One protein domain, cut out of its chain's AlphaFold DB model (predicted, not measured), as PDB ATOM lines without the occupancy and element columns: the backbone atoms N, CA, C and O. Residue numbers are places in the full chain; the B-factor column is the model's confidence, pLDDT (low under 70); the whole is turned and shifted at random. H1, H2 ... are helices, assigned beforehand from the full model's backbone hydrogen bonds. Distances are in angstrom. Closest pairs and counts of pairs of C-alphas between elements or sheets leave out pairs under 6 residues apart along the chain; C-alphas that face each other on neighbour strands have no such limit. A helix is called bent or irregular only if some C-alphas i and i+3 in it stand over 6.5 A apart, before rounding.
ATOM      1  N   VAL A 210     145.725 174.053 104.660       96.81
ATOM      2  CA  VAL A 210     146.850 174.249 105.586       96.81
ATOM      3  C   VAL A 210     146.360 174.759 106.946       96.81
ATOM      4  O   VAL A 210     146.770 174.220 107.974       96.81
ATOM      5  N   GLN A 211     145.434 175.724 106.981       96.88
ATOM      6  CA  GLN A 211     144.816 176.175 108.239       96.88
ATOM      7  C   GLN A 211     144.030 175.049 108.925       96.88
ATOM      8  O   GLN A 211     144.186 174.807 110.124       96.88
ATOM      9  N   SER A 212     143.245 174.298 108.146       97.31
ATOM     10  CA  SER A 212     142.546 173.101 108.623       97.31
ATOM     11  C   SER A 212     143.521 172.077 109.209       97.31
ATOM     12  O   SER A 212     143.296 171.559 110.303       97.31
ATOM     13  N   PHE A 213     144.642 171.817 108.531       97.19
ATOM     14  CA  PHE A 213     145.668 170.895 109.006       97.19
ATOM     15  C   PHE A 213     146.223 171.315 110.369       97.19
ATOM     16  O   PHE A 213     146.284 170.477 111.266       97.19
ATOM     17  N   ILE A 214     146.578 172.592 110.541       96.62
ATOM     18  CA  ILE A 214     147.108 173.130 111.803       96.62
ATOM     19  C   ILE A 214     146.093 172.921 112.939       96.62
ATOM     20  O   ILE A 214     146.396 172.270 113.938       96.62
ATOM     21  N   ILE A 215     144.841 173.344 112.752       97.06
ATOM     22  CA  ILE A 215     143.787 173.170 113.766       97.06
ATOM     23  C   ILE A 215     143.548 171.680 114.080       97.06
ATOM     24  O   ILE A 215     143.406 171.290 115.241       97.06
ATOM     25  N   ASN A 216     143.563 170.808 113.072       96.31
ATOM     26  CA  ASN A 216     143.376 169.369 113.268       96.31
ATOM     27  C   ASN A 216     144.579 168.702 113.962       96.31
ATOM     28  O   ASN A 216     144.396 167.718 114.693       96.31
ATOM     29  N   GLN A 217     145.801 169.227 113.786       95.31
ATOM     30  CA  GLN A 217     146.973 168.812 114.562       95.31
ATOM     31  C   GLN A 217     146.807 169.183 116.036       95.31
ATOM     32  O   GLN A 217     147.053 168.318 116.882       95.31
ATOM     33  N   TRP A 218     146.340 170.393 116.359       95.94
ATOM     34  CA  TRP A 218     145.973 170.758 117.730       95.94
ATOM     35  C   TRP A 218     144.948 169.779 118.313       95.94
ATOM     36  O   TRP A 218     145.172 169.189 119.376       95.94
ATOM     37  N   LEU A 219     143.840 169.544 117.598       97.31
ATOM     38  CA  LEU A 219     142.772 168.668 118.080       97.31
ATOM     39  C   LEU A 219     143.292 167.254 118.366       97.31
ATOM     40  O   LEU A 219     143.012 166.669 119.410       97.31
ATOM     41  N   THR A 220     144.090 166.713 117.448       95.50
ATOM     42  CA  THR A 220     144.549 165.321 117.506       95.50
ATOM     43  C   THR A 220     145.708 165.116 118.483       95.50
ATOM     44  O   THR A 220     145.738 164.108 119.181       95.50
ATOM     45  N   ASN A 221     146.660 166.048 118.554       94.69
ATOM     46  CA  ASN A 221     147.888 165.865 119.336       94.69
ATOM     47  C   ASN A 221     147.852 166.546 120.708       94.69
ATOM     48  O   ASN A 221     148.670 166.217 121.570       94.69
ATOM     49  N   VAL A 222     146.935 167.493 120.921       95.94
ATOM     50  CA  VAL A 222     146.866 168.284 122.154       95.94
ATOM     51  C   VAL A 222     145.530 168.093 122.859       95.94
ATOM     52  O   VAL A 222     145.515 167.635 124.005       95.94
ATOM     53  N   TRP A 223     144.414 168.393 122.194       97.75
ATOM     54  CA  TRP A 223     143.089 168.317 122.815       97.75
ATOM     55  C   TRP A 223     142.711 166.884 123.199       97.75
ATOM     56  O   TRP A 223     142.572 166.599 124.388       97.75
ATOM     57  N   VAL A 224     142.616 165.967 122.229       97.50
ATOM     58  CA  VAL A 224     142.160 164.585 122.464       97.50
ATOM     59  C   VAL A 224     142.990 163.866 123.536       97.50
ATOM     60  O   VAL A 224     142.385 163.333 124.470       97.50
ATOM     61  N   PRO A 225     144.341 163.900 123.514       97.62
ATOM     62  CA  PRO A 225     145.139 163.271 124.564       97.62
ATOM     63  C   PRO A 225     144.912 163.876 125.952       97.62
ATOM     64  O   PRO A 225     145.004 163.169 126.950       97.62
ATOM     65  N   SER A 226     144.625 165.179 126.039       98.38
ATOM     66  CA  SER A 226     144.325 165.840 127.316       98.38
ATOM     67  C   SER A 226     142.941 165.462 127.824       98.38
ATOM     68  O   SER A 226     142.806 165.086 128.983       98.38
ATOM     69  N   TYR A 227     141.936 165.504 126.946       98.44
ATOM     70  CA  TYR A 227     140.564 165.112 127.254       98.44
ATOM     71  C   TYR A 227     140.496 163.673 127.767       98.44
ATOM     72  O   TYR A 227     140.001 163.431 128.865       98.44
ATOM     73  N   GLN A 228     141.081 162.728 127.028       97.44
ATOM     74  CA  GLN A 228     141.096 161.317 127.412       97.44
ATOM     75  C   GLN A 228     141.845 161.080 128.728       97.44
ATOM     76  O   GLN A 228     141.345 160.358 129.584       97.44
ATOM     77  N   ALA A 229     143.020 161.694 128.915       98.00
ATOM     78  CA  ALA A 229     143.809 161.504 130.131       98.00
ATOM     79  C   ALA A 229     143.113 162.065 131.381       98.00
ATOM     80  O   ALA A 229     143.164 161.443 132.439       98.00
ATOM     81  N   VAL A 230     142.461 163.225 131.264       98.06
ATOM     82  CA  VAL A 230     141.719 163.841 132.371       98.06
ATOM     83  C   VAL A 230     140.473 163.027 132.715       98.06
ATOM     84  O   VAL A 230     140.259 162.723 133.886       98.06
ATOM     85  N   LEU A 231     139.691 162.615 131.714       96.62
ATOM     86  CA  LEU A 231     138.458 161.851 131.924       96.62
ATOM     87  C   LEU A 231     138.755 160.456 132.497       96.62
ATOM     88  O   LEU A 231     138.084 160.016 133.426       96.62
ATOM     89  N   ALA A 232     139.805 159.784 132.013       96.38
ATOM     90  CA  ALA A 232     140.253 158.500 132.561       96.38
ATOM     91  C   ALA A 232     140.702 158.600 134.031       96.38
ATOM     92  O   ALA A 232     140.662 157.611 134.758       96.38
ATOM     93  N   ALA A 233     141.110 159.790 134.473       95.75
ATOM     94  CA  ALA A 233     141.475 160.085 135.852       95.75
ATOM     95  C   ALA A 233     140.288 160.566 136.716       95.75
ATOM     96  O   ALA A 233     140.503 161.042 137.831       95.75
ATOM     97  N   GLY A 234     139.054 160.477 136.204       93.75
ATOM     98  CA  GLY A 234     137.841 160.931 136.891       93.75
ATOM     99  C   GLY A 234     137.651 162.452 136.900       93.75
ATOM    100  O   GLY A 234     136.834 162.952 137.663       93.75
ATOM    101  N   GLY A 235     138.414 163.192 136.091       96.00
ATOM    102  CA  GLY A 235     138.301 164.645 135.980       96.00
ATOM    103  C   GLY A 235     137.181 165.111 135.046       96.00
ATOM    104  O   GLY A 235     136.502 164.327 134.385       96.00
ATOM    105  N   SER A 236     137.023 166.428 134.976       96.56
ATOM    106  CA  SER A 236     136.002 167.126 134.183       96.56
ATOM    107  C   SER A 236     136.498 167.610 132.809       96.56
ATOM    108  O   SER A 236     137.698 167.687 132.539       96.56
ATOM    109  N   VAL A 237     135.576 168.005 131.923       97.31
ATOM    110  CA  VAL A 237     135.949 168.624 130.638       97.31
ATOM    111  C   VAL A 237     136.600 169.996 130.840       97.31
ATOM    112  O   VAL A 237     137.522 170.356 130.110       97.31
ATOM    113  N   GLU A 238     136.212 170.735 131.880       97.88
ATOM    114  CA  GLU A 238     136.870 171.983 132.269       97.88
ATOM    115  C   GLU A 238     138.344 171.771 132.627       97.88
ATOM    116  O   GLU A 238     139.211 172.559 132.243       97.88
ATOM    117  N   GLU A 239     138.658 170.673 133.314       98.25
ATOM    118  CA  GLU A 239     140.040 170.276 133.574       98.25
ATOM    119  C   GLU A 239     140.796 169.911 132.293       98.25
ATOM    120  O   GLU A 239     141.988 170.203 132.194       98.25
ATOM    121  N   ALA A 240     140.132 169.320 131.294       98.38
ATOM    122  CA  ALA A 240     140.740 169.038 129.994       98.38
ATOM    123  C   ALA A 240     141.087 170.319 129.215       98.38
ATOM    124  O   ALA A 240     142.129 170.375 128.552       98.38
ATOM    125  N   MET A 241     140.275 171.377 129.332       98.56
ATOM    126  CA  MET A 241     140.570 172.695 128.746       98.56
ATOM    127  C   MET A 241     141.852 173.294 129.337       98.56
ATOM    128  O   MET A 241     142.726 173.757 128.604       98.56
ATOM    129  N   ILE A 242     142.030 173.199 130.657       98.31
ATOM    130  CA  ILE A 242     143.270 173.626 131.319       98.31
ATOM    131  C   ILE A 242     144.443 172.738 130.897       98.31
ATOM    132  O   ILE A 242     145.493 173.245 130.490       98.31
ATOM    133  N   ASN A 243     144.268 171.414 130.947       98.56
ATOM    134  CA  ASN A 243     145.345 170.474 130.665       98.56
ATOM    135  C   ASN A 243     145.858 170.575 129.229       98.56
ATOM    136  O   ASN A 243     147.067 170.544 129.014       98.56
ATOM    137  N   SER A 244     144.967 170.740 128.251       97.75
ATOM    138  CA  SER A 244     145.347 170.888 126.841       97.75
ATOM    139  C   SER A 244     146.191 172.133 126.605       97.75
ATOM    140  O   SER A 244     147.217 172.059 125.925       97.75
ATOM    141  N   ARG A 245     145.875 173.254 127.261       95.25
ATOM    142  CA  ARG A 245     146.724 174.444 127.186       95.25
ATOM    143  C   ARG A 245     148.101 174.236 127.820       95.25
ATOM    144  O   ARG A 245     149.086 174.746 127.280       95.25
ATOM    145  N   ILE A 246     148.195 173.482 128.919       96.56
ATOM    146  CA  ILE A 246     149.483 173.089 129.518       96.56
ATOM    147  C   ILE A 246     150.246 172.165 128.561       96.56
ATOM    148  O   ILE A 246     151.431 172.384 128.310       96.56
ATOM    149  N   ARG A 247     149.567 171.167 127.981       95.94
ATOM    150  CA  ARG A 247     150.146 170.178 127.061       95.94
ATOM    151  C   ARG A 247     150.725 170.835 125.823       95.94
ATOM    152  O   ARG A 247     151.792 170.408 125.391       95.94
ATOM    153  N   ASN A 248     150.077 171.883 125.315       91.69
ATOM    154  CA  ASN A 248     150.598 172.649 124.187       91.69
ATOM    155  C   ASN A 248     151.975 173.256 124.465       91.69
ATOM    156  O   ASN A 248     152.772 173.436 123.560       91.69
ATOM    157  N   SER A 249     152.261 173.588 125.724       88.94
ATOM    158  CA  SER A 249     153.576 174.092 126.121       88.94
ATOM    159  C   SER A 249     154.530 172.981 126.553       88.94
ATOM    160  O   SER A 249     155.731 173.091 126.328       88.94
ATOM    161  N   SER A 250     154.029 171.934 127.208       92.12
ATOM    162  CA  SER A 250     154.843 170.819 127.691       92.12
ATOM    163  C   SER A 250     153.967 169.603 128.019       92.12
ATOM    164  O   SER A 250     153.255 169.601 129.031       92.12
ATOM    165  N   PRO A 251     154.051 168.515 127.231       94.81
ATOM    166  CA  PRO A 251     153.366 167.261 127.543       94.81
ATOM    167  C   PRO A 251     153.774 166.661 128.896       94.81
ATOM    168  O   PRO A 251     152.950 166.053 129.576       94.81
ATOM    169  N   VAL A 252     155.030 166.865 129.312       96.38
ATOM    170  CA  VAL A 252     155.543 166.401 130.612       96.38
ATOM    171  C   VAL A 252     154.877 167.160 131.759       96.38
ATOM    172  O   VAL A 252     154.422 166.545 132.722       96.38
ATOM    173  N   THR A 253     154.755 168.483 131.635       98.00
ATOM    174  CA  THR A 253     154.084 169.325 132.635       98.00
ATOM    175  C   THR A 253     152.598 168.996 132.715       98.00
ATOM    176  O   THR A 253     152.061 168.891 133.812       98.00
ATOM    177  N   ALA A 254     151.943 168.745 131.578       98.06
ATOM    178  CA  ALA A 254     150.536 168.347 131.542       98.06
ATOM    179  C   ALA A 254     150.280 167.004 132.231       98.06
ATOM    180  O   ALA A 254     149.287 166.864 132.944       98.06
ATOM    181  N   LYS A 255     151.182 166.028 132.059       98.25
ATOM    182  CA  LYS A 255     151.110 164.760 132.794       98.25
ATOM    183  C   LYS A 255     151.271 164.982 134.304       98.25
ATOM    184  O   LYS A 255     150.419 164.538 135.064       98.25
ATOM    185  N   CYS A 256     152.304 165.715 134.719       98.50
ATOM    186  CA  CYS A 256     152.536 166.039 136.131       98.50
ATOM    187  C   CYS A 256     151.342 166.776 136.764       98.50
ATOM    188  O   CYS A 256     150.962 166.494 137.897       98.50
ATOM    189  N   ALA A 257     150.705 167.681 136.013       98.44
ATOM    190  CA  ALA A 257     149.517 168.408 136.448       98.44
ATOM    191  C   ALA A 257     148.333 167.476 136.762       98.44
ATOM    192  O   ALA A 257     147.686 167.662 137.791       98.44
ATOM    193  N   ILE A 258     148.077 166.462 135.924       98.44
ATOM    194  CA  ILE A 258     147.049 165.439 136.190       98.44
ATOM    195  C   ILE A 258     147.433 164.611 137.418       98.44
ATOM    196  O   ILE A 258     146.612 164.434 138.314       98.44
ATOM    197  N   ASP A 259     148.686 164.153 137.486       98.19
ATOM    198  CA  ASP A 259     149.168 163.318 138.591       98.19
ATOM    199  C   ASP A 259     149.008 164.043 139.946       98.19
ATOM    200  O   ASP A 259     148.535 163.440 140.908       98.19
ATOM    201  N   LYS A 260     149.307 165.352 140.012       98.12
ATOM    202  CA  LYS A 260     149.067 166.182 141.209       98.12
ATOM    203  C   LYS A 260     147.577 166.428 141.467       98.12
ATOM    204  O   LYS A 260     147.150 166.388 142.619       98.12
ATOM    205  N   ALA A 261     146.776 166.681 140.429       97.94
ATOM    206  CA  ALA A 261     145.335 166.903 140.573       97.94
ATOM    207  C   ALA A 261     144.605 165.669 141.134       97.94
ATOM    208  O   ALA A 261     143.678 165.821 141.920       97.94
ATOM    209  N   ASN A 262     145.072 164.458 140.825       97.00
ATOM    210  CA  ASN A 262     144.502 163.214 141.352       97.00
ATOM    211  C   ASN A 262     144.711 163.005 142.860       97.00
ATOM    212  O   ASN A 262     144.107 162.103 143.429       97.00
ATOM    213  N   GLN A 263     145.548 163.820 143.506       97.12
ATOM    214  CA  GLN A 263     145.825 163.741 144.945       97.12
ATOM    215  C   GLN A 263     145.002 164.738 145.771       97.12
ATOM    216  O   GLN A 263     145.230 164.889 146.970       97.12
ATOM    217  N   VAL A 264     144.077 165.469 145.142       97.12
ATOM    218  CA  VAL A 264     143.253 166.481 145.810       97.12
ATOM    219  C   VAL A 264     141.772 166.276 145.507       97.12
ATOM    220  O   VAL A 264     141.405 165.640 144.524       97.12
ATOM    221  N   ALA A 265     140.914 166.858 146.346       95.50
ATOM    222  CA  ALA A 265     139.472 166.868 146.120       95.50
ATOM    223  C   ALA A 265     139.091 167.627 144.834       95.50
ATOM    224  O   ALA A 265     139.763 168.594 144.455       95.50
ATOM    225  N   ASP A 266     137.960 167.254 144.229       92.25
ATOM    226  CA  ASP A 266     137.501 167.743 142.920       92.25
ATOM    227  C   ASP A 266     137.517 169.269 142.776       92.25
ATOM    228  O   ASP A 266     138.078 169.812 141.823       92.25
ATOM    229  N   GLY A 267     137.022 169.989 143.788       92.44
ATOM    230  CA  GLY A 267     136.995 171.456 143.800       92.44
ATOM    231  C   GLY A 267     138.371 172.142 143.791       92.44
ATOM    232  O   GLY A 267     138.441 173.365 143.676       92.44
ATOM    233  N   LYS A 268     139.474 171.394 143.924       97.19
ATOM    234  CA  LYS A 268     140.854 171.907 143.897       97.19
ATOM    235  C   LYS A 268     141.647 171.472 142.666       97.19
ATOM    236  O   LYS A 268     142.715 172.032 142.424       97.19
ATOM    237  N   ARG A 269     141.133 170.541 141.857       98.12
ATOM    238  CA  ARG A 269     141.873 169.925 140.743       98.12
ATOM    239  C   ARG A 269     142.352 170.941 139.703       98.12
ATOM    240  O   ARG A 269     143.529 170.943 139.349       98.12
ATOM    241  N   ILE A 270     141.485 171.864 139.281       98.12
ATOM    242  CA  ILE A 270     141.827 172.922 138.310       98.12
ATOM    243  C   ILE A 270     142.948 173.829 138.827       98.12
ATOM    244  O   ILE A 270     143.908 174.107 138.108       98.12
ATOM    245  N   GLU A 271     142.855 174.281 140.078       98.06
ATOM    246  CA  GLU A 271     143.892 175.142 140.645       98.06
ATOM    247  C   GLU A 271     145.219 174.397 140.822       98.06
ATOM    248  O   GLU A 271     146.282 174.969 140.580       98.06
ATOM    249  N   THR A 272     145.174 173.109 141.164       98.31
ATOM    250  CA  THR A 272     146.366 172.259 141.211       98.31
ATOM    251  C   THR A 272     147.036 172.142 139.841       98.31
ATOM    252  O   THR A 272     148.260 172.250 139.762       98.31
ATOM    253  N   GLN A 273     146.271 172.003 138.752       98.50
ATOM    254  CA  GLN A 273     146.848 171.983 137.403       98.50
ATOM    255  C   GLN A 273     147.517 173.316 137.031       98.50
ATOM    256  O   GLN A 273     148.619 173.319 136.480       98.50
ATOM    257  N   LEU A 274     146.894 174.450 137.364       98.25
ATOM    258  CA  LEU A 274     147.491 175.772 137.143       98.25
ATOM    259  C   LEU A 274     148.789 175.939 137.943       98.25
ATOM    260  O   LEU A 274     149.804 176.345 137.380       98.25
ATOM    261  N   LYS A 275     148.805 175.542 139.221       97.88
ATOM    262  CA  LYS A 275     150.021 175.562 140.052       97.88
ATOM    263  C   LYS A 275     151.130 174.696 139.455       97.88
ATOM    264  O   LYS A 275     152.262 175.162 139.344       97.88
ATOM    265  N   ALA A 276     150.805 173.494 138.978       98.00
ATOM    266  CA  ALA A 276     151.762 172.621 138.297       98.00
ATOM    267  C   ALA A 276     152.385 173.274 137.045       98.00
ATOM    268  O   ALA A 276     153.549 173.034 136.734       98.00
ATOM    269  N   TYR A 277     151.660 174.150 136.344       97.56
ATOM    270  CA  TYR A 277     152.180 174.860 135.169       97.56
ATOM    271  C   TYR A 277     153.267 175.900 135.499       97.56
ATOM    272  O   TYR A 277     154.086 176.253 134.639       97.56
ATOM    273  N   THR A 278     153.306 176.350 136.753       97.56
ATOM    274  CA  THR A 278     154.329 177.258 137.296       97.56
ATOM    275  C   THR A 278     155.412 176.554 138.105       97.56
ATOM    276  O   THR A 278     156.427 177.166 138.425       97.56
ATOM    277  N   ASP A 279     155.203 175.279 138.418       97.31
ATOM    278  CA  ASP A 279     156.016 174.515 139.354       97.31
ATOM    279  C   ASP A 279     157.239 173.886 138.659       97.31
ATOM    280  O   ASP A 279     157.055 173.079 137.737       97.31
ATOM    281  N   PRO A 280     158.477 174.207 139.077       96.38
ATOM    282  CA  PRO A 280     159.683 173.625 138.493       96.38
ATOM    283  C   PRO A 280     159.750 172.095 138.623       96.38
ATOM    284  O   PRO A 280     160.313 171.458 137.730       96.38
ATOM    285  N   ASP A 281     159.115 171.483 139.630       96.81
ATOM    286  CA  ASP A 281     159.059 170.020 139.780       96.81
ATOM    287  C   ASP A 281     158.273 169.370 138.635       96.81
ATOM    288  O   ASP A 281     158.578 168.268 138.178       96.81
ATOM    289  N   CYS A 282     157.282 170.089 138.107       97.06
ATOM    290  CA  CYS A 282     156.549 169.704 136.907       97.06
ATOM    291  C   CYS A 282     157.180 170.268 135.622       97.06
ATOM    292  O   CYS A 282     156.551 170.229 134.561       97.06
ATOM    293  N   LYS A 283     158.409 170.801 135.679       96.31
ATOM    294  CA  LYS A 283     159.071 171.542 134.585       96.31
ATOM    295  C   LYS A 283     158.287 172.781 134.124       96.31
ATOM    296  O   LYS A 283     158.428 173.230 132.985       96.31
ATOM    297  N   GLY A 284     157.436 173.307 134.998       94.19
ATOM    298  CA  GLY A 284     156.751 174.578 134.833       94.19
ATOM    299  C   GLY A 284     157.710 175.761 134.947       94.19
ATOM    300  O   GLY A 284     158.886 175.618 135.285       94.19
ATOM    301  N   LYS A 285     157.208 176.957 134.633       92.62
ATOM    302  CA  LYS A 285     157.970 178.209 134.739       92.62
ATOM    303  C   LYS A 285     157.132 179.227 135.491       92.62
ATOM    304  O   LYS A 285     155.981 179.428 135.123       92.62
ATOM    305  N   ALA A 286     157.716 179.917 136.469       93.50
ATOM    306  CA  ALA A 286     156.997 180.883 137.306       93.50
ATOM    307  C   ALA A 286     156.194 181.912 136.487       93.50
ATOM    308  O   ALA A 286     155.017 182.114 136.759       93.50
ATOM    309  N   ARG A 287     156.782 182.459 135.409       90.62
ATOM    310  CA  ARG A 287     156.123 183.408 134.487       90.62
ATOM    311  C   ARG A 287     154.826 182.896 133.850       90.62
ATOM    312  O   ARG A 287     154.042 183.668 133.326       90.62
ATOM    313  N   HIS A 288     154.589 181.584 133.833       92.31
ATOM    314  CA  HIS A 288     153.359 181.033 133.269       92.31
ATOM    315  C   HIS A 288     152.107 181.399 134.083       92.31
ATOM    316  O   HIS A 288     151.006 181.260 133.552       92.31
ATOM    317  N   SER A 289     152.255 181.892 135.319       94.06
ATOM    318  CA  SER A 289     151.146 182.429 136.121       94.06
ATOM    319  C   SER A 289     150.428 183.587 135.429       94.06
ATOM    320  O   SER A 289     149.211 183.707 135.547       94.06
ATOM    321  N   GLU A 290     151.152 184.372 134.627       90.75
ATOM    322  CA  GLU A 290     150.620 185.480 133.821       90.75
ATOM    323  C   GLU A 290     149.558 185.013 132.812       90.75
ATOM    324  O   GLU A 290     148.765 185.810 132.329       90.75
ATOM    325  N   ARG A 291     149.508 183.709 132.505       91.31
ATOM    326  CA  ARG A 291     148.569 183.114 131.543       91.31
ATOM    327  C   ARG A 291     147.329 182.513 132.207       91.31
ATOM    328  O   ARG A 291     146.485 181.945 131.519       91.31
ATOM    329  N   PHE A 292     147.199 182.570 133.532       95.19
ATOM    330  CA  PHE A 292     146.104 181.885 134.226       95.19
ATOM    331  C   PHE A 292     144.724 182.449 133.883       95.19
ATOM    332  O   PHE A 292     143.770 181.672 133.820       95.19
TER     333      PHE A 292
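Overview. This is residues 210 to 292 of the 309 residues of an uncharacterized protein of Pseudomonas sp. OV226 (UniProt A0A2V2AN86). Three short helices, H2, H3 and H4, make an up-and-down bundle that is the core; the second arm of the long bent helix H1 packs on it, and residues 210 to 217, in the first arm of H1, stick out. The short helix H5 packs on residues 274 to 278 of H4. The printed part has 83 residues with five named helices, in the order H1, H2, H3, H4, H5, and no named strand; its class is all helix. It is compact, with a radius of gyration of the C-alphas of 12.4 A, and spans 40 by 29 by 18 A.

Arrangement. Look first at H1, residues 210 to 232: by its hydrogen bonds it was assigned as one helix, but it is bent, with C-alphas 221 and 224 6.7 A apart. Its arms H1a, residues 210 to 221, and H1b, residues 224 to 232, stand at a shallow tilt of 23 degrees. H1a touches no helix but is near H2, residues 237 to 249. H1b and H2 touch, closest at the C-alphas of Tyr 227 and Ala 240, 4.8 A, at a steep tilt of 46 degrees, opposite ways. H2, H3, residues 251 to 261, and H4, residues 266 to 278, form the bundle, up and down, each running against the one before it. H2, with residues 243 to 247 alone, touches H3 in a hairpin, closest at the C-alphas of Arg 247 and Ala 254, 4.9 A; their tilt of 35.2 degrees is only just steep. H3 and H4 make another hairpin and touch, closest at the C-alphas of Ala 257 and Gln 273, 4.6 A. H4, with residues 274 to 278 alone, touches H5, residues 286 to 292, closest at the C-alphas of Thr 278 and Ala 286, 4.5 A. Every O i to N i+4 pair is within hydrogen-bond range in H1a, H1b and H3, against 8 of 9 in H2, 6 of 9 in H4 and 0 of 3 in H5, where 4 of 4 O i to N i+3 pairs are.

Along the chain. Find C-alpha 210 at (146.850, 174.249, 105.586); from there H1a runs 16.1 A to C-alpha 221. H1b is 11.9 A long, H2 19.0 A and H3 15.3 A. H4, 20.1 A, starts at C-alpha 266, (137.501, 167.743, 142.920), and is irregular, with C-alphas 267 and 270 7.5 A apart. H5, 11.4 A, ends at C-alpha 292, (146.104, 181.885, 134.226).

Size, cuts and confidence. The C-alphas farthest apart, of Val 210 and Ala 265, are 41.9 A apart. The printed part has no cut and no long link. Mean pLDDT of the printed part is 96.4, and no printed residue is under 70.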